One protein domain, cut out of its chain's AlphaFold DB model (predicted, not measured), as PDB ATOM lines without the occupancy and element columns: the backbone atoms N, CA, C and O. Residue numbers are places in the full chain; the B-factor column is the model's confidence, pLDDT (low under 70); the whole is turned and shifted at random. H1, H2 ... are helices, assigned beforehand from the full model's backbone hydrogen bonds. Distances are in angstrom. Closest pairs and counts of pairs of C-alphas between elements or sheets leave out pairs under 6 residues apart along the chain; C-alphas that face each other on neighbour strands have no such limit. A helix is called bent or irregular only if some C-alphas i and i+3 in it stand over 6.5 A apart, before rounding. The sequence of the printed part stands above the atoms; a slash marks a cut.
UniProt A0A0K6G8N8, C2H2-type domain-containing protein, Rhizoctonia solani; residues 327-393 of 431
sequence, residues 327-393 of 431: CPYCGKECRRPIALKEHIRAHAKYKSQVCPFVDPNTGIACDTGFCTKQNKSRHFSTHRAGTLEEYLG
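This is residues 327 to 393 of the 431 residues of the protein "C2H2-type domain-containing protein" of Rhizoctonia solani (UniProt A0A0K6G8N8). Two small lobes are joined by a thin stretch of chain: one holds H1 with the opening loop of residues 327 to 336 folded beside it, the other a long loop that runs out and back, with H2 packed on it and the short H3 next to H2. Residues 349 to 352 cross from the first lobe to the second, and no helix of one lobe reaches a helix of the other. The printed part has 67 residues with three named helices, H1, H2 and H3 in that order along the chain, and no named strand; the class is all helix, though the helices hold 27 of the 67 residues, under half. The whole is loose, with a radius of gyration of the C-alphas of 14.6 A, and elongated, its C-alphas spanning 41 by 22 by 19 A.

The longest helix by residues is H1, residues 337 to 348, and it touches no helix. H1 is apart from H2, residues 373 to 383, although the two follow each other in the chain. H1 is also apart from H3, residues 388 to 391. H2 and H3 only just touch, with 3 pairs of C-alphas within 8 A. The closest C-alphas of these two helices are those of Ser 377 and Leu 388, 6.1 A apart, and the helices stand 10.6 A from centre to centre. Between H1 and H2, residues 353 to 354 pair with residues 369 to 370, antiparallel, as strands do, in stretches too short to be named. In the helices' backbones, 7 of 8 pairs of O i and N i+4 are within hydrogen-bond range in H1 and 5 of 7 in H2. H3, with four residues, is too short for such a pair, and its one pair of O i and N i+3 is not within range.

H1 begins at C-alpha 337 of Pro 337, at (42.018, 2.071, 9.090), and ends at C-alpha 348 of Ala 348, at (37.524, 5.322, 24.480). These two C-alphas are 16.4 A apart, and the helix has 12 residues. Its N-to-C direction is (-0.34, 0.10, 0.93), mainly along rising z. H2 has 11 residues, Lys 373 to His 383, and measures 16.2 A from first to last C-alpha. Its N-to-C direction is (-0.95, -0.31, -0.04), mainly along falling x. H3 has four residues, Leu 388 to Tyr 391, and ends at C-alpha 391, at (14.384, 21.562, 27.810). No helix is bent or irregular. In the long stretch between H1 and H2, C-alpha 353 stands at (27.781, 14.380, 27.206), C-alpha 361 at (5.110, 9.185, 30.710) and C-alpha 370 at (27.998, 11.256, 23.193), which shows the chain going out to low x and coming back.

The two C-alphas farthest apart are those of Pro 337 and Asn 361, 43.4 A. The first and last printed C-alphas, of Cys 327 and Gly 393, are 38.7 A apart. Residues 327 to 393 run without a gap, and the printed part has no cut. The link from H1 to H2 is long, 24 residues, 349 to 372, with C-alphas 3 to 22 A from the mean of the C-alphas. The link from H2 to H3 is tight, with 4 residues between them. The mean pLDDT of the printed part is 89.4; it is 84 in H1 and 93 in both H2 and H3. The model's confidence is low, under 70, at residues 349 to 350, directly after H1.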
ATOM      1  N   CYS A 327      36.040  -3.598  14.585       91.88
ATOM      2  CA  CYS A 327      36.192  -2.998  15.900       91.88
ATOM      3  C   CYS A 327      36.215  -4.074  16.992       91.88
ATOM      4  O   CYS A 327      35.263  -4.855  17.050       91.88
ATOM      5  N   PRO A 328      37.215  -4.087  17.890       86.06
ATOM      6  CA  PRO A 328      37.282  -5.079  18.964       86.06
ATOM      7  C   PRO A 328      36.161  -4.918  20.005       86.06
ATOM      8  O   PRO A 328      35.808  -5.885  20.662       86.06
ATOM      9  N   TYR A 329      35.562  -3.726  20.128       80.50
ATOM     10  CA  TYR A 329      34.545  -3.441  21.150       80.50
ATOM     11  C   TYR A 329      33.117  -3.804  20.730       80.50
ATOM     12  O   TYR A 329      32.298  -4.169  21.565       80.50
ATOM     13  N   CYS A 330      32.779  -3.666  19.446       85.56
ATOM     14  CA  CYS A 330      31.406  -3.892  18.969       85.56
ATOM     15  C   CYS A 330      31.310  -4.677  17.658       85.56
ATOM     16  O   CYS A 330      30.236  -4.755  17.065       85.56
ATOM     17  N   GLY A 331      32.426  -5.201  17.147       91.56
ATOM     18  CA  GLY A 331      32.471  -6.001  15.922       91.56
ATOM     19  C   GLY A 331      32.238  -5.226  14.620       91.56
ATOM     20  O   GLY A 331      32.264  -5.827  13.548       91.56
ATOM     21  N   LYS A 332      32.024  -3.901  14.670       92.88
ATOM     22  CA  LYS A 332      31.702  -3.103  13.477       92.88
ATOM     23  C   LYS A 332      32.846  -3.114  12.461       92.88
ATOM     24  O   LYS A 332      33.961  -2.691  12.763       92.88
ATOM     25  N   GLU A 333      32.535  -3.544  11.243       95.62
ATOM     26  CA  GLU A 333      33.453  -3.579  10.104       95.62
ATOM     27  C   GLU A 333      33.654  -2.184   9.489       95.62
ATOM     28  O   GLU A 333      32.707  -1.504   9.089       95.62
ATOM     29  N   CYS A 334      34.910  -1.752   9.393       93.44
ATOM     30  CA  CYS A 334      35.320  -0.481   8.808       93.44
ATOM     31  C   CYS A 334      36.199  -0.716   7.573       93.44
ATOM     32  O   CYS A 334      37.198  -1.430   7.618       93.44
ATOM     33  N   ARG A 335      35.873  -0.048   6.458       93.31
ATOM     34  CA  ARG A 335      36.614  -0.176   5.182       93.31
ATOM     35  C   ARG A 335      37.986   0.507   5.164       93.31
ATOM     36  O   ARG A 335      38.770   0.278   4.248       93.31
ATOM     37  N   ARG A 336      38.253   1.430   6.094       91.25
ATOM     38  CA  ARG A 336      39.501   2.210   6.153       91.25
ATOM     39  C   ARG A 336      40.060   2.186   7.581       91.25
ATOM     40  O   ARG A 336      39.277   2.438   8.496       91.25
ATOM     41  N   PRO A 337      41.379   2.000   7.771       86.88
ATOM     42  CA  PRO A 337      42.018   2.071   9.090       86.88
ATOM     43  C   PRO A 337      41.713   3.373   9.843       86.88
ATOM     44  O   PRO A 337      41.397   3.342  11.025       86.88
ATOM     45  N   ILE A 338      41.701   4.513   9.142       83.75
ATOM     46  CA  ILE A 338      41.379   5.826   9.733       83.75
ATOM     47  C   ILE A 338      39.950   5.850  10.300       83.75
ATOM     48  O   ILE A 338      39.735   6.327  11.411       83.75
ATOM     49  N   ALA A 339      38.984   5.271   9.578       88.88
ATOM     50  CA  ALA A 339      37.599   5.182  10.037       88.88
ATOM     51  C   ALA A 339      37.457   4.230  11.236       88.88
ATOM     52  O   ALA A 339      36.689   4.517  12.152       88.88
ATOM     53  N   LEU A 340      38.224   3.133  11.265       92.19
ATOM     54  CA  LEU A 340      38.283   2.255  12.432       92.19
ATOM     55  C   LEU A 340      38.883   2.981  13.646       92.19
ATOM     56  O   LEU A 340      38.330   2.890  14.734       92.19
ATOM     57  N   LYS A 341      39.962   3.749  13.464       83.38
ATOM     58  CA  LYS A 341      40.604   4.534  14.532       83.38
ATOM     59  C   LYS A 341      39.659   5.604  15.086       83.38
ATOM     60  O   LYS A 341      39.538   5.763  16.296       83.38
ATOM     61  N   GLU A 342      38.932   6.313  14.224       85.88
ATOM     62  CA  GLU A 342      37.859   7.233  14.631       85.88
ATOM     63  C   GLU A 342      36.735   6.538  15.393       85.88
ATOM     64  O   GLU A 342      36.268   7.050  16.409       85.88
ATOM     65  N   HIS A 343      36.336   5.357  14.936       88.19
ATOM     66  CA  HIS A 343      35.317   4.558  15.592       88.19
ATOM     67  C   HIS A 343      35.774   4.030  16.964       88.19
ATOM     68  O   HIS A 343      35.018   4.124  17.925       88.19
ATOM     69  N   ILE A 344      37.015   3.551  17.093       85.62
ATOM     70  CA  ILE A 344      37.620   3.128  18.367       85.62
ATOM     71  C   ILE A 344      37.714   4.308  19.341       85.62
ATOM     72  O   ILE A 344      37.370   4.169  20.513       85.62
ATOM     73  N   ARG A 345      38.066   5.509  18.861       81.06
ATOM     74  CA  ARG A 345      38.036   6.730  19.686       81.06
ATOM     75  C   ARG A 345      36.639   7.062  20.222       81.06
ATOM     76  O   ARG A 345      36.541   7.720  21.253       81.06
ATOM     77  N   ALA A 346      35.568   6.629  19.556       80.62
ATOM     78  CA  ALA A 346      34.208   6.796  20.065       80.62
ATOM     79  C   ALA A 346      33.871   5.835  21.221       80.62
ATOM     80  O   ALA A 346      32.951   6.126  21.981       80.62
ATOM     81  N   HIS A 347      34.616   4.730  21.365       79.69
ATOM     82  CA  HIS A 347      34.543   3.839  22.530       79.69
ATOM     83  C   HIS A 347      35.371   4.371  23.703       79.69
ATOM     84  O   HIS A 347      34.878   4.396  24.820       79.69
ATOM     85  N   ALA A 348      36.590   4.859  23.441       71.62
ATOM     86  CA  ALA A 348      37.524   5.322  24.480       71.62
ATOM     87  C   ALA A 348      37.148   6.672  25.115       71.62
ATOM     88  O   ALA A 348      37.585   7.006  26.214       71.62
ATOM     89  N   LYS A 349      36.356   7.498  24.427       66.12
ATOM     90  CA  LYS A 349      35.865   8.732  25.032       66.12
ATOM     91  C   LYS A 349      34.807   8.372  26.061       66.12
ATOM     92  O   LYS A 349      33.692   8.018  25.674       66.12
ATOM     93  N   TYR A 350      35.127   8.593  27.339       60.84
ATOM     94  CA  TYR A 350      34.128   8.904  28.357       60.84
ATOM     95  C   TYR A 350      33.080   9.789  27.690       60.84
ATOM     96  O   TYR A 350      33.390  10.876  27.184       60.84
ATOM     97  N   LYS A 351      31.858   9.271  27.578       74.62
ATOM     98  CA  LYS A 351      30.736   9.971  26.965       74.62
ATOM     99  C   LYS A 351      30.310  11.078  27.923       74.62
ATOM    100  O   LYS A 351      29.261  11.004  28.546       74.62
ATOM    101  N   SER A 352      31.146  12.107  28.046       78.25
ATOM    102  CA  SER A 352      30.981  13.220  28.985       78.25
ATOM    103  C   SER A 352      29.712  14.028  28.720       78.25
ATOM    104  O   SER A 352      29.357  14.909  29.495       78.25
ATOM    105  N   GLN A 353      29.029  13.757  27.605       88.75
ATOM    106  CA  GLN A 353      27.781  14.380  27.206       88.75
ATOM    107  C   GLN A 353      26.673  13.317  27.128       88.75
ATOM    108  O   GLN A 353      26.355  12.846  26.036       88.75
ATOM    109  N   VAL A 354      26.088  12.946  28.269       93.25
ATOM    110  CA  VAL A 354      24.877  12.100  28.342       93.25
ATOM    111  C   VAL A 354      23.641  12.930  27.982       93.25
ATOM    112  O   VAL A 354      23.599  14.137  28.252       93.25
ATOM    113  N   CYS A 355      22.673  12.321  27.294       96.12
ATOM    114  CA  CYS A 355      21.391  12.954  26.994       96.12
ATOM    115  C   CYS A 355      20.617  13.215  28.301       96.12
ATOM    116  O   CYS A 355      20.400  12.278  29.056       96.12
ATOM    117  N   PRO A 356      20.180  14.455  28.594       95.88
ATOM    118  CA  PRO A 356      19.443  14.743  29.825       95.88
ATOM    119  C   PRO A 356      17.949  14.389  29.744       95.88
ATOM    120  O   PRO A 356      17.212  14.688  30.676       95.88
ATOM    121  N   PHE A 357      17.471  13.833  28.625       97.00
ATOM    122  CA  PHE A 357      16.045  13.588  28.418       97.00
ATOM    123  C   PHE A 357      15.519  12.480  29.337       97.00
ATOM    124  O   PHE A 357      16.061  11.374  29.347       97.00
ATOM    125  N   VAL A 358      14.418  12.766  30.026       96.81
ATOM    126  CA  VAL A 358      13.603  11.797  30.766       96.81
ATOM    127  C   VAL A 358      12.210  11.772  30.149       96.81
ATOM    128  O   VAL A 358      11.594  12.827  29.970       96.81
ATOM    129  N   ASP A 359      11.723  10.580  29.800       95.06
ATOM    130  CA  ASP A 359      10.385  10.413  29.234       95.06
ATOM    131  C   ASP A 359       9.325  10.776  30.292       95.06
ATOM    132  O   ASP A 359       9.299  10.165  31.362       95.06
ATOM    133  N   PRO A 360       8.438  11.749  30.025       94.19
ATOM    134  CA  PRO A 360       7.469  12.222  31.011       94.19
ATOM    135  C   PRO A 360       6.382  11.193  31.351       94.19
ATOM    136  O   PRO A 360       5.761  11.304  32.403       94.19
ATOM    137  N   ASN A 361       6.138  10.203  30.488       94.69
ATOM    138  CA  ASN A 361       5.110   9.185  30.710       94.69
ATOM    139  C   ASN A 361       5.662   7.962  31.442       94.69
ATOM    140  O   ASN A 361       4.951   7.348  32.233       94.69
ATOM    141  N   THR A 362       6.910   7.583  31.153       95.19
ATOM    142  CA  THR A 362       7.523   6.365  31.711       95.19
ATOM    143  C   THR A 362       8.522   6.644  32.831       95.19
ATOM    144  O   THR A 362       8.839   5.738  33.595       95.19
ATOM    145  N   GLY A 363       9.026   7.876  32.948       95.12
ATOM    146  CA  GLY A 363      10.064   8.257  33.908       95.12
ATOM    147  C   GLY A 363      11.453   7.696  33.588       95.12
ATOM    148  O   GLY A 363      12.367   7.842  34.396       95.12
ATOM    149  N   ILE A 364      11.635   7.048  32.432       95.62
ATOM    150  CA  ILE A 364      12.902   6.420  32.045       95.62
ATOM    151  C   ILE A 364      13.828   7.468  31.416       95.62
ATOM    152  O   ILE A 364      13.431   8.210  30.512       95.62
ATOM    153  N   ALA A 365      15.073   7.520  31.890       96.06
ATOM    154  CA  ALA A 365      16.110   8.395  31.352       96.06
ATOM    155  C   ALA A 365      16.712   7.840  30.050       96.06
ATOM    156  O   ALA A 365      16.863   6.632  29.862       96.06
ATOM    157  N   CYS A 366      17.083   8.734  29.134       95.25
ATOM    158  CA  CYS A 366      17.836   8.375  27.941       95.25
ATOM    159  C   CYS A 366      19.332   8.277  28.266       95.25
ATOM    160  O   CYS A 366      20.064   9.261  28.187       95.25
ATOM    161  N   ASP A 367      19.827   7.070  28.527       89.44
ATOM    162  CA  ASP A 367      21.238   6.832  28.882       89.44
ATOM    163  C   ASP A 367      22.207   6.883  27.682       89.44
ATOM    164  O   ASP A 367      23.342   6.394  27.716       89.44
ATOM    165  N   THR A 368      21.787   7.491  26.568       90.38
ATOM    166  CA  THR A 368      22.637   7.600  25.382       90.38
ATOM    167  C   THR A 368      23.695   8.681  25.598       90.38
ATOM    168  O   THR A 368      23.397   9.876  25.662       90.38
ATOM    169  N   GLY A 369      24.960   8.271  25.686       88.81
ATOM    170  CA  GLY A 369      26.091   9.190  25.810       88.81
ATOM    171  C   GLY A 369      26.819   9.493  24.493       88.81
ATOM    172  O   GLY A 369      26.959   8.635  23.617       88.81
ATOM    173  N   PHE A 370      27.339  10.720  24.384       87.62
ATOM    174  CA  PHE A 370      27.998  11.256  23.193       87.62
ATOM    175  C   PHE A 370      29.391  11.820  23.487       87.62
ATOM    176  O   PHE A 370      29.667  12.360  24.555       87.62
ATOM    177  N   CYS A 371      30.261  11.764  22.477       81.38
ATOM    178  CA  CYS A 371      31.614  12.321  22.530       81.38
ATOM    179  C   CYS A 371      31.684  13.837  22.269       81.38
ATOM    180  O   CYS A 371      32.735  14.441  22.471       81.38
ATOM    181  N   THR A 372      30.619  14.447  21.732       82.50
ATOM    182  CA  THR A 372      30.570  15.878  21.382       82.50
ATOM    183  C   THR A 372      29.202  16.472  21.717       82.50
ATOM    184  O   THR A 372      28.172  15.804  21.588       82.50
ATOM    185  N   LYS A 373      29.173  17.759  22.099       89.50
ATOM    186  CA  LYS A 373      27.923  18.491  22.384       89.50
ATOM    187  C   LYS A 373      26.985  18.534  21.170       89.50
ATOM    188  O   LYS A 373      25.778  18.388  21.327       89.50
ATOM    189  N   GLN A 374      27.537  18.670  19.962       90.75
ATOM    190  CA  GLN A 374      26.749  18.730  18.727       90.75
ATOM    191  C   GLN A 374      26.029  17.407  18.422       90.75
ATOM    192  O   GLN A 374      24.873  17.425  18.005       90.75
ATOM    193  N   ASN A 375      26.678  16.262  18.663       87.69
ATOM    194  CA  ASN A 375      26.044  14.959  18.462       87.69
ATOM    195  C   ASN A 375      24.935  14.713  19.493       87.69
ATOM    196  O   ASN A 375      23.870  14.233  19.111       87.69
ATOM    197  N   LYS A 376      25.145  15.123  20.756       94.44
ATOM    198  CA  LYS A 376      24.097  15.104  21.789       94.44
ATOM    199  C   LYS A 376      22.894  15.956  21.383       94.44
ATOM    200  O   LYS A 376      21.773  15.474  21.442       94.44
ATOM    201  N   SER A 377      23.125  17.192  20.939       94.06
ATOM    202  CA  SER A 377      22.056  18.102  20.497       94.06
ATOM    203  C   SER A 377      21.260  17.517  19.321       94.06
ATOM    204  O   SER A 377      20.034  17.489  19.362       94.06
ATOM    205  N   ARG A 378      21.942  16.934  18.321       94.00
ATOM    206  CA  ARG A 378      21.282  16.255  17.190       94.00
ATOM    207  C   ARG A 378      20.439  15.057  17.631       94.00
ATOM    208  O   ARG A 378      19.350  14.861  17.105       94.00
ATOM    209  N   HIS A 379      20.952  14.245  18.552       95.00
ATOM    210  CA  HIS A 379      20.192  13.134  19.115       95.00
ATOM    211  C   HIS A 379      18.996  13.627  19.929       95.00
ATOM    212  O   HIS A 379      17.915  13.085  19.781       95.00
ATOM    213  N   PHE A 380      19.151  14.684  20.727       96.06
ATOM    214  CA  PHE A 380      18.067  15.214  21.552       96.06
ATOM    215  C   PHE A 380      16.811  15.544  20.725       96.06
ATOM    216  O   PHE A 380      15.691  15.266  21.147       96.06
ATOM    217  N   SER A 381      16.990  16.020  19.486       94.19
ATOM    218  CA  SER A 381      15.886  16.271  18.552       94.19
ATOM    219  C   SER A 381      15.030  15.033  18.230       94.19
ATOM    220  O   SER A 381      13.885  15.191  17.807       94.19
ATOM    221  N   THR A 382      15.521  13.802  18.439       95.69
ATOM    222  CA  THR A 382      14.725  12.581  18.213       95.69
ATOM    223  C   THR A 382      13.648  12.363  19.271       95.69
ATOM    224  O   THR A 382      12.660  11.699  18.976       95.69
ATOM    225  N   HIS A 383      13.785  12.954  20.464       93.69
ATOM    226  CA  HIS A 383      12.773  12.877  21.524       93.69
ATOM    227  C   HIS A 383      11.549  13.768  21.268       93.69
ATOM    228  O   HIS A 383      10.567  13.679  21.996       93.69
ATOM    229  N   ARG A 384      11.587  14.625  20.231       93.12
ATOM    230  CA  ARG A 384      10.522  15.591  19.894       93.12
ATOM    231  C   ARG A 384      10.120  16.513  21.062       93.12
ATOM    232  O   ARG A 384       9.019  17.050  21.062       93.12
ATOM    233  N   ALA A 385      11.026  16.743  22.013       91.06
ATOM    234  CA  ALA A 385      10.813  17.543  23.223       91.06
ATOM    235  C   ALA A 385      11.268  19.010  23.081       91.06
ATOM    236  O   ALA A 385      11.681  19.632  24.055       91.06
ATOM    237  N   GLY A 386      11.250  19.547  21.857       91.69
ATOM    238  CA  GLY A 386      11.799  20.871  21.560       91.69
ATOM    239  C   GLY A 386      13.325  20.877  21.434       91.69
ATOM    240  O   GLY A 386      13.950  19.868  21.088       91.69
ATOM    241  N   THR A 387      13.927  22.047  21.645       92.56
ATOM    242  CA  THR A 387      15.392  22.200  21.613       92.56
ATOM    243  C   THR A 387      16.020  21.778  22.941       92.56
ATOM    244  O   THR A 387      15.377  21.821  23.988       92.56
ATOM    245  N   LEU A 388      17.287  21.352  22.916       92.94
ATOM    246  CA  LEU A 388      17.998  20.932  24.132       92.94
ATOM    247  C   LEU A 388      18.090  22.083  25.146       92.94
ATOM    248  O   LEU A 388      18.020  21.866  26.350       92.94
ATOM    249  N   GLU A 389      18.263  23.301  24.648       93.25
ATOM    250  CA  GLU A 389      18.370  24.521  25.435       93.25
ATOM    251  C   GLU A 389      17.047  24.851  26.138       93.25
ATOM    252  O   GLU A 389      17.051  25.136  27.333       93.25
ATOM    253  N   GLU A 390      15.925  24.734  25.424       93.69
ATOM    254  CA  GLU A 390      14.576  24.927  25.969       93.69
ATOM    255  C   GLU A 390      14.249  23.897  27.055       93.69
ATOM    256  O   GLU A 390      13.775  24.261  28.128       93.69
ATOM    257  N   TYR A 391      14.588  22.625  26.824       93.69
ATOM    258  CA  TYR A 391      14.384  21.562  27.810       93.69
ATOM    259  C   TYR A 391      15.189  21.776  29.099       93.69
ATOM    260  O   TYR A 391      14.722  21.459  30.188       93.69
ATOM    261  N   LEU A 392      16.396  22.334  28.988       93.31
ATOM    262  CA  LEU A 392      17.241  22.665  30.139       93.31
ATOM    263  C   LEU A 392      16.847  23.987  30.822       93.31
ATOM    264  O   LEU A 392      17.514  24.390  31.773       93.31
ATOM    265  N   GLY A 393      15.807  24.679  30.342       93.50
ATOM    266  CA  GLY A 393      15.385  25.976  30.873       93.50
ATOM    267  C   GLY A 393      16.398  27.096  30.622       93.50
ATOM    268  O   GLY A 393      16.414  28.090  31.348       93.50
TER     269      GLY A 393